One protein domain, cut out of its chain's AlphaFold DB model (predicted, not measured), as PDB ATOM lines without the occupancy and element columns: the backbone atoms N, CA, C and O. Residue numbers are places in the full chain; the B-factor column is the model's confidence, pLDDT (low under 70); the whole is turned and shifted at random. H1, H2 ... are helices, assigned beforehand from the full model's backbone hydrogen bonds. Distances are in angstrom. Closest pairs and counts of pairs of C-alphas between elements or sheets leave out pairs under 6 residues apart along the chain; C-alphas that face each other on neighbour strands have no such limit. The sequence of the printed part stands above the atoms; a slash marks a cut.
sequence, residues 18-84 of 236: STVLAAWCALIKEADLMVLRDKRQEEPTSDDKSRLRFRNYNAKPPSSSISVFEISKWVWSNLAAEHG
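What this domain is: This is residues 18 to 84 of the 236 residues of an uncharacterized protein of Westerdykella ornata (UniProt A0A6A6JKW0). What shape does the printed part make? It is an elongated, loose helical hairpin: the shorter helix H2 folds back beside the first part of the long helix H1, residues 18 to 28, and a long loop joins them. Residues 41 to 46 stick out at one end. What is it made of, and how large is it? The printed part has 67 residues with two named helices, H1 then H2, and no named strand, and its class is all helix. It is only just loose, close to compact, with a radius of gyration of the C-alphas of 13.3 A and spans of 43 by 23 by 14 A.

Where its parts are: Where is H1? It holds residues 18 to 42, 35.0 A from first to last C-alpha, and C-alpha 18 is at (238.477, 274.592, 126.172). Where is H2? It holds residues 66 to 82, 22.6 A long, and C-alpha 82 is at (228.537, 267.446, 134.481). Do they bend? H1 has a kink of 34 degrees near residue 35, and H2 one of 32 degrees near residue 76.

How they stand to each other: How do H1 and H2 meet? They touch, H1 with residues 18 to 28 alone, and the closest C-alphas, those of Leu 21 and Ser 72, are 6.5 A apart. How do they run? They form a helical hairpin, opposite ways at a shallow tilt of 21 degrees. What do the backbones show? The O i to N i+4 pairs within hydrogen-bond range are 17 of 21 in H1 and 11 of 13 in H2.

The domain as a whole: Which C-alphas are farthest apart? Those of Glu 42 and Gly 84, at 43.2 A. Is there a cut or a long link? The printed part has no cut, and the link from H1 to H2, 23 residues, is long. Where is confidence low? Residues 44 to 50 have pLDDT under 70, and the mean of the printed part is 82.4.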
ATOM      1  N   SER A  18     237.814 273.524 126.927       86.38
ATOM      2  CA  SER A  18     238.477 274.592 126.172       86.38
ATOM      3  C   SER A  18     237.720 274.947 124.893       86.38
ATOM      4  O   SER A  18     237.609 276.126 124.566       86.38
ATOM      5  N   THR A  19     237.157 273.957 124.191       86.25
ATOM      6  CA  THR A  19     236.374 274.181 122.964       86.25
ATOM      7  C   THR A  19     235.062 274.907 123.259       86.25
ATOM      8  O   THR A  19     234.726 275.862 122.563       86.25
ATOM      9  N   VAL A  20     234.349 274.522 124.325       88.12
ATOM     10  CA  VAL A  20     233.127 275.231 124.760       88.12
ATOM     11  C   VAL A  20     233.442 276.667 125.138       88.12
ATOM     12  O   VAL A  20     232.746 277.592 124.726       88.12
ATOM     13  N   LEU A  21     234.525 276.865 125.888       89.19
ATOM     14  CA  LEU A  21     234.959 278.191 126.287       89.19
ATOM     15  C   LEU A  21     235.354 279.044 125.071       89.19
ATOM     16  O   LEU A  21     235.034 280.225 125.035       89.19
ATOM     17  N   ALA A  22     235.996 278.459 124.055       86.69
ATOM     18  CA  ALA A  22     236.322 279.154 122.812       86.69
ATOM     19  C   ALA A  22     235.065 279.575 122.033       86.69
ATOM     20  O   ALA A  22     234.996 280.714 121.570       86.69
ATOM     21  N   ALA A  23     234.057 278.702 121.939       87.56
ATOM     22  CA  ALA A  23     232.769 279.037 121.333       87.56
ATOM     23  C   ALA A  23     232.060 280.163 122.104       87.56
ATOM     24  O   ALA A  23     231.604 281.135 121.504       87.56
ATOM     25  N   TRP A  24     232.052 280.093 123.438       91.06
ATOM     26  CA  TRP A  24     231.542 281.163 124.296       91.06
ATOM     27  C   TRP A  24     232.271 282.494 124.062       91.06
ATOM     28  O   TRP A  24     231.631 283.527 123.873       91.06
ATOM     29  N   CYS A  25     233.606 282.483 123.991       86.31
ATOM     30  CA  CYS A  25     234.401 283.667 123.669       86.31
ATOM     31  C   CYS A  25     234.035 284.269 122.308       86.31
ATOM     32  O   CYS A  25     233.955 285.493 122.188       86.31
ATOM     33  N   ALA A  26     233.839 283.430 121.289       85.56
ATOM     34  CA  ALA A  26     233.463 283.876 119.952       85.56
ATOM     35  C   ALA A  26     232.081 284.544 119.957       85.56
ATOM     36  O   ALA A  26     231.943 285.643 119.427       85.56
ATOM     37  N   LEU A  27     231.100 283.944 120.639       88.06
ATOM     38  CA  LEU A  27     229.759 284.516 120.800       88.06
ATOM     39  C   LEU A  27     229.788 285.865 121.521       88.06
ATOM     40  O   LEU A  27     229.148 286.815 121.080       88.06
ATOM     41  N   ILE A  28     230.560 285.972 122.602       89.44
ATOM     42  CA  ILE A  28     230.716 287.230 123.338       89.44
ATOM     43  C   ILE A  28     231.355 288.309 122.468       89.44
ATOM     44  O   ILE A  28     230.907 289.454 122.494       89.44
ATOM     45  N   LYS A  29     232.380 287.952 121.687       85.62
ATOM     46  CA  LYS A  29     233.018 288.880 120.753       85.62
ATOM     47  C   LYS A  29     232.020 289.375 119.707       85.62
ATOM     48  O   LYS A  29     231.978 290.572 119.451       85.62
ATOM     49  N   GLU A  30     231.219 288.481 119.141       86.31
ATOM     50  CA  GLU A  30     230.235 288.846 118.123       86.31
ATOM     51  C   GLU A  30     229.114 289.719 118.695       86.31
ATOM     52  O   GLU A  30     228.790 290.761 118.133       86.31
ATOM     53  N   ALA A  31     228.589 289.369 119.873       85.81
ATOM     54  CA  ALA A  31     227.599 290.181 120.574       85.81
ATOM     55  C   ALA A  31     228.139 291.582 120.907       85.81
ATOM     56  O   ALA A  31     227.429 292.579 120.750       85.81
ATOM     57  N   ASP A  32     229.402 291.679 121.330       85.31
ATOM     58  CA  ASP A  32     230.036 292.967 121.604       85.31
ATOM     59  C   ASP A  32     230.215 293.810 120.332       85.31
ATOM     60  O   ASP A  32     229.991 295.021 120.368       85.31
ATOM     61  N   LEU A  33     230.587 293.185 119.210       83.81
ATOM     62  CA  LEU A  33     230.854 293.875 117.946       83.81
ATOM     63  C   LEU A  33     229.593 294.269 117.175       83.81
ATOM     64  O   LEU A  33     229.595 295.343 116.576       83.81
ATOM     65  N   MET A  34     228.555 293.430 117.186       82.62
ATOM     66  CA  MET A  34     227.360 293.614 116.354       82.62
ATOM     67  C   MET A  34     226.168 294.184 117.118       82.62
ATOM     68  O   MET A  34     225.415 294.963 116.558       82.62
ATOM     69  N   VAL A  35     225.972 293.814 118.388       82.06
ATOM     70  CA  VAL A  35     224.773 294.228 119.146       82.06
ATOM     71  C   VAL A  35     225.079 295.411 120.051       82.06
ATOM     72  O   VAL A  35     224.324 296.378 120.125       82.06
ATOM     73  N   LEU A  36     226.188 295.339 120.786       82.56
ATOM     74  CA  LEU A  36     226.511 296.354 121.787       82.56
ATOM     75  C   LEU A  36     227.263 297.549 121.209       82.56
ATOM     76  O   LEU A  36     227.301 298.604 121.838       82.56
ATOM     77  N   ARG A  37     227.848 297.412 120.016       80.88
ATOM     78  CA  ARG A  37     228.491 298.528 119.320       80.88
ATOM     79  C   ARG A  37     227.504 299.650 119.028       80.88
ATOM     80  O   ARG A  37     227.828 300.790 119.350       80.88
ATOM     81  N   ASP A  38     226.328 299.317 118.515       78.50
ATOM     82  CA  ASP A  38     225.306 300.300 118.151       78.50
ATOM     83  C   ASP A  38     224.738 300.975 119.407       78.50
ATOM     84  O   ASP A  38     224.720 302.199 119.509       78.50
ATOM     85  N   LYS A  39     224.462 300.192 120.460       76.06
ATOM     86  CA  LYS A  39     224.026 300.729 121.764       76.06
ATOM     87  C   LYS A  39     225.023 301.698 122.405       76.06
ATOM     88  O   LYS A  39     224.619 302.648 123.067       76.06
ATOM     89  N   ARG A  40     226.331 301.485 122.220       81.25
ATOM     90  CA  ARG A  40     227.367 302.414 122.716       81.25
ATOM     91  C   ARG A  40     227.398 303.732 121.949       81.25
ATOM     92  O   ARG A  40     227.837 304.734 122.508       81.25
ATOM     93  N   GLN A  41     226.980 303.733 120.684       76.25
ATOM     94  CA  GLN A  41     226.848 304.966 119.907       76.25
ATOM     95  C   GLN A  41     225.620 305.771 120.344       76.25
ATOM     96  O   GLN A  41     225.684 306.997 120.370       76.25
ATOM     97  N   GLU A  42     224.543 305.090 120.737       78.38
ATOM     98  CA  GLU A  42     223.300 305.709 121.212       78.38
ATOM     99  C   GLU A  42     223.402 306.235 122.655       78.38
ATOM    100  O   GLU A  42     222.890 307.313 122.953       78.38
ATOM    101  N   GLU A  43     224.110 305.529 123.547       74.44
ATOM    102  CA  GLU A  43     224.267 305.912 124.959       74.44
ATOM    103  C   GLU A  43     225.743 305.939 125.417       74.44
ATOM    104  O   GLU A  43     226.211 305.035 126.122       74.44
ATOM    105  N   PRO A  44     226.501 307.009 125.108       66.12
ATOM    106  CA  PRO A  44     227.936 307.093 125.410       66.12
ATOM    107  C   PRO A  44     228.267 307.028 126.910       66.12
ATOM    108  O   PRO A  44     229.348 306.599 127.309       66.12
ATOM    109  N   THR A  45     227.334 307.442 127.767       63.97
ATOM    110  CA  THR A  45     227.487 307.462 129.229       63.97
ATOM    111  C   THR A  45     227.378 306.082 129.890       63.97
ATOM    112  O   THR A  45     227.672 305.968 131.080       63.97
ATOM    113  N   SER A  46     226.994 305.026 129.155       62.09
ATOM    114  CA  SER A  46     226.905 303.643 129.658       62.09
ATOM    115  C   SER A  46     228.002 302.705 129.115       62.09
ATOM    116  O   SER A  46     227.900 301.486 129.275       62.09
ATOM    117  N   ASP A  47     229.078 303.252 128.525       61.16
ATOM    118  CA  ASP A  47     230.107 302.508 127.767       61.16
ATOM    119  C   ASP A  47     230.656 301.267 128.503       61.16
ATOM    120  O   ASP A  47     230.761 300.191 127.916       61.16
ATOM    121  N   ASP A  48     230.925 301.364 129.808       63.16
ATOM    122  CA  ASP A  48     231.473 300.243 130.591       63.16
ATOM    123  C   ASP A  48     230.450 299.134 130.904       63.16
ATOM    124  O   ASP A  48     230.831 297.972 131.076       63.16
ATOM    125  N   LYS A  49     229.149 299.456 130.951       64.69
ATOM    126  CA  LYS A  49     228.065 298.465 131.123       64.69
ATOM    127  C   LYS A  49     227.722 297.771 129.809       64.69
ATOM    128  O   LYS A  49     227.327 296.609 129.812       64.69
ATOM    129  N   SER A  50     227.933 298.470 128.700       64.19
ATOM    130  CA  SER A  50     227.677 297.995 127.344       64.19
ATOM    131  C   SER A  50     228.909 297.351 126.702       64.19
ATOM    132  O   SER A  50     228.924 297.156 125.493       64.19
ATOM    133  N   ARG A  51     229.954 297.011 127.472       74.38
ATOM    134  CA  ARG A  51     231.141 296.286 126.993       74.38
ATOM    135  C   ARG A  51     231.226 294.894 127.595       74.38
ATOM    136  O   ARG A  51     231.281 294.719 128.817       74.38
ATOM    137  N   LEU A  52     231.334 293.892 126.731       79.88
ATOM    138  CA  LEU A  52     231.618 292.524 127.139       79.88
ATOM    139  C   LEU A  52     233.090 292.227 126.885       79.88
ATOM    140  O   LEU A  52     233.557 292.153 125.752       79.88
ATOM    141  N   ARG A  53     233.849 292.050 127.968       78.81
ATOM    142  CA  ARG A  53     235.253 291.650 127.895       78.81
ATOM    143  C   ARG A  53     235.422 290.258 128.460       78.81
ATOM    144  O   ARG A  53     235.092 289.995 129.614       78.81
ATOM    145  N   PHE A  54     236.015 289.385 127.657       79.00
ATOM    146  CA  PHE A  54     236.469 288.102 128.155       79.00
ATOM    147  C   PHE A  54     237.685 288.293 129.068       79.00
ATOM    148  O   PHE A  54     238.654 288.975 128.720       79.00
ATOM    149  N   ARG A  55     237.652 287.653 130.237       76.81
ATOM    150  CA  ARG A  55     238.824 287.445 131.088       76.81
ATOM    151  C   ARG A  55     238.977 285.960 131.354       76.81
ATOM    152  O   ARG A  55     237.995 285.232 131.430       76.81
ATOM    153  N   ASN A  56     240.225 285.537 131.524       75.44
ATOM    154  CA  ASN A  56     240.529 284.162 131.890       75.44
ATOM    155  C   ASN A  56     239.793 283.799 133.193       75.44
ATOM    156  O   ASN A  56     239.873 284.554 134.159       75.44
ATOM    157  N   TYR A  57     239.105 282.656 133.222       77.31
ATOM    158  CA  TYR A  57     238.339 282.177 134.380       77.31
ATOM    159  C   TYR A  57     239.212 281.927 135.627       77.31
ATOM    160  O   TYR A  57     238.693 281.907 136.740       77.31
ATOM    161  N   ASN A  58     240.533 281.779 135.455       79.75
ATOM    162  CA  ASN A  58     241.512 281.690 136.546       79.75
ATOM    163  C   ASN A  58     241.968 283.061 137.081       79.75
ATOM    164  O   ASN A  58     242.728 283.125 138.046       79.75
ATOM    165  N   ALA A  59     241.572 284.165 136.444       82.56
ATOM    166  CA  ALA A  59     241.920 285.507 136.897       82.56
ATOM    167  C   ALA A  59     241.029 285.960 138.064       82.56
ATOM    168  O   ALA A  59     240.000 285.361 138.367       82.56
ATOM    169  N   LYS A  60     241.405 287.073 138.708       83.25
ATOM    170  CA  LYS A  60     240.518 287.736 139.672       83.25
ATOM    171  C   LYS A  60     239.239 288.220 138.965       83.25
ATOM    172  O   LYS A  60     239.356 288.733 137.842       83.25
ATOM    173  N   PRO A  61     238.064 288.119 139.619       82.81
ATOM    174  CA  PRO A  61     236.817 288.630 139.070       82.81
ATOM    175  C   PRO A  61     236.968 290.094 138.631       82.81
ATOM    176  O   PRO A  61     237.533 290.902 139.379       82.81
ATOM    177  N   PRO A  62     236.544 290.449 137.410       82.12
ATOM    178  CA  PRO A  62     236.574 291.832 136.958       82.12
ATOM    179  C   PRO A  62     235.493 292.674 137.643       82.12
ATOM    180  O   PRO A  62     234.480 292.150 138.083       82.12
ATOM    181  N   SER A  63     235.682 293.995 137.679       78.00
ATOM    182  CA  SER A  63     234.629 294.945 138.071       78.00
ATOM    183  C   SER A  63     233.547 295.108 136.994       78.00
ATOM    184  O   SER A  63     232.414 295.456 137.308       78.00
ATOM    185  N   SER A  64     233.888 294.846 135.730       75.62
ATOM    186  CA  SER A  64     233.002 294.905 134.563       75.62
ATOM    187  C   SER A  64     232.857 293.519 133.927       75.62
ATOM    188  O   SER A  64     233.766 292.699 134.014       75.62
ATOM    189  N   SER A  65     231.747 293.245 133.238       80.69
ATOM    190  CA  SER A  65     231.523 291.949 132.565       80.69
ATOM    191  C   SER A  65     231.571 290.730 133.516       80.69
ATOM    192  O   SER A  65     231.988 289.643 133.116       80.69
ATOM    193  N   ILE A  66     231.136 290.896 134.775       83.56
ATOM    194  CA  ILE A  66     231.126 289.830 135.801       83.56
ATOM    195  C   ILE A  66     230.374 288.595 135.305       83.56
ATOM    196  O   ILE A  66     230.900 287.494 135.406       83.56
ATOM    197  N   SER A  67     229.219 288.772 134.663       85.38
ATOM    198  CA  SER A  67     228.429 287.658 134.128       85.38
ATOM    199  C   SER A  67     229.198 286.839 133.085       85.38
ATOM    200  O   SER A  67     229.118 285.617 133.077       85.38
ATOM    201  N   VAL A  68     230.018 287.485 132.242       87.69
ATOM    202  CA  VAL A  68     230.875 286.775 131.274       87.69
ATOM    203  C   VAL A  68     231.920 285.938 132.000       87.69
ATOM    204  O   VAL A  68     232.175 284.796 131.615       87.69
ATOM    205  N   PHE A  69     232.519 286.492 133.055       88.69
ATOM    206  CA  PHE A  69     233.493 285.792 133.886       88.69
ATOM    207  C   PHE A  69     232.861 284.614 134.647       88.69
ATOM    208  O   PHE A  69     233.425 283.521 134.643       88.69
ATOM    209  N   GLU A  70     231.683 284.797 135.242       88.56
ATOM    210  CA  GLU A  70     230.953 283.754 135.973       88.56
ATOM    211  C   GLU A  70     230.532 282.604 135.064       88.56
ATOM    212  O   GLU A  70     230.790 281.451 135.400       88.56
ATOM    213  N   ILE A  71     229.990 282.902 133.878       89.88
ATOM    214  CA  ILE A  71     229.651 281.876 132.883       89.88
ATOM    215  C   ILE A  71     230.916 281.145 132.430       89.88
ATOM    216  O   ILE A  71     230.934 279.920 132.389       89.88
ATOM    217  N   SER A  72     232.010 281.866 132.170       91.31
ATOM    218  CA  SER A  72     233.291 281.245 131.795       91.31
ATOM    219  C   SER A  72     233.802 280.288 132.876       91.31
ATOM    220  O   SER A  72     234.295 279.200 132.574       91.31
ATOM    221  N   LYS A  73     233.663 280.673 134.149       90.88
ATOM    222  CA  LYS A  73     234.032 279.841 135.295       90.88
ATOM    223  C   LYS A  73     233.103 278.637 135.438       90.88
ATOM    224  O   LYS A  73     233.600 277.535 135.657       90.88
ATOM    225  N   TRP A  74     231.794 278.821 135.284       92.69
ATOM    226  CA  TRP A  74     230.797 277.748 135.321       92.69
ATOM    227  C   TRP A  74     231.025 276.722 134.202       92.69
ATOM    228  O   TRP A  74     231.063 275.525 134.481       92.69
ATOM    229  N   VAL A  75     231.311 277.176 132.975       89.69
ATOM    230  CA  VAL A  75     231.686 276.315 131.839       89.69
ATOM    231  C   VAL A  75     232.895 275.444 132.192       89.69
ATOM    232  O   VAL A  75     232.886 274.233 131.974       89.69
ATOM    233  N   TRP A  76     233.941 276.041 132.769       89.94
ATOM    234  CA  TRP A  76     235.170 275.317 133.096       89.94
ATOM    235  C   TRP A  76     235.044 274.378 134.308       89.94
ATOM    236  O   TRP A  76     235.762 273.380 134.414       89.94
ATOM    237  N   SER A  77     234.177 274.703 135.265       89.69
ATOM    238  CA  SER A  77     234.036 273.956 136.519       89.69
ATOM    239  C   SER A  77     232.877 272.969 136.458       89.69
ATOM    240  O   SER A  77     233.129 271.776 136.281       89.69
ATOM    241  N   ASN A  78     231.650 273.472 136.585       92.25
ATOM    242  CA  ASN A  78     230.407 272.709 136.646       92.25
ATOM    243  C   ASN A  78     230.108 271.984 135.338       92.25
ATOM    244  O   ASN A  78     230.090 270.760 135.328       92.25
ATOM    245  N   LEU A  79     229.972 272.717 134.227       90.81
ATOM    246  CA  LEU A  79     229.570 272.134 132.944       90.81
ATOM    247  C   LEU A  79     230.580 271.080 132.469       90.81
ATOM    248  O   LEU A  79     230.212 270.036 131.931       90.81
ATOM    249  N   ALA A  80     231.871 271.335 132.699       90.62
ATOM    250  CA  ALA A  80     232.914 270.373 132.387       90.62
ATOM    251  C   ALA A  80     232.808 269.087 133.216       90.62
ATOM    252  O   ALA A  80     233.014 268.010 132.666       90.62
ATOM    253  N   ALA A  81     232.473 269.178 134.504       91.44
ATOM    254  CA  ALA A  81     232.266 268.002 135.346       91.44
ATOM    255  C   ALA A  81     230.974 267.256 134.970       91.44
ATOM    256  O   ALA A  81     231.010 266.047 134.766       91.44
ATOM    257  N   GLU A  82     229.865 267.982 134.814       92.00
ATOM    258  CA  GLU A  82     228.537 267.446 134.481       92.00
ATOM    259  C   GLU A  82     228.541 266.666 133.168       92.00
ATOM    260  O   GLU A  82     227.916 265.614 133.058       92.00
ATOM    261  N   HIS A  83     229.285 267.153 132.176       89.00
ATOM    262  CA  HIS A  83     229.333 266.537 130.859       89.00
ATOM    263  C   HIS A  83     230.634 265.783 130.567       89.00
ATOM    264  O   HIS A  83     230.871 265.450 129.404       89.00
ATOM    265  N   GLY A  84     231.487 265.543 131.567       87.94
ATOM    266  CA  GLY A  84     232.752 264.822 131.387       87.94
ATOM    267  C   GLY A  84     233.680 265.450 130.339       87.94
ATOM    268  O   GLY A  84     234.347 264.734 129.596       87.94
TER     269      GLY A  84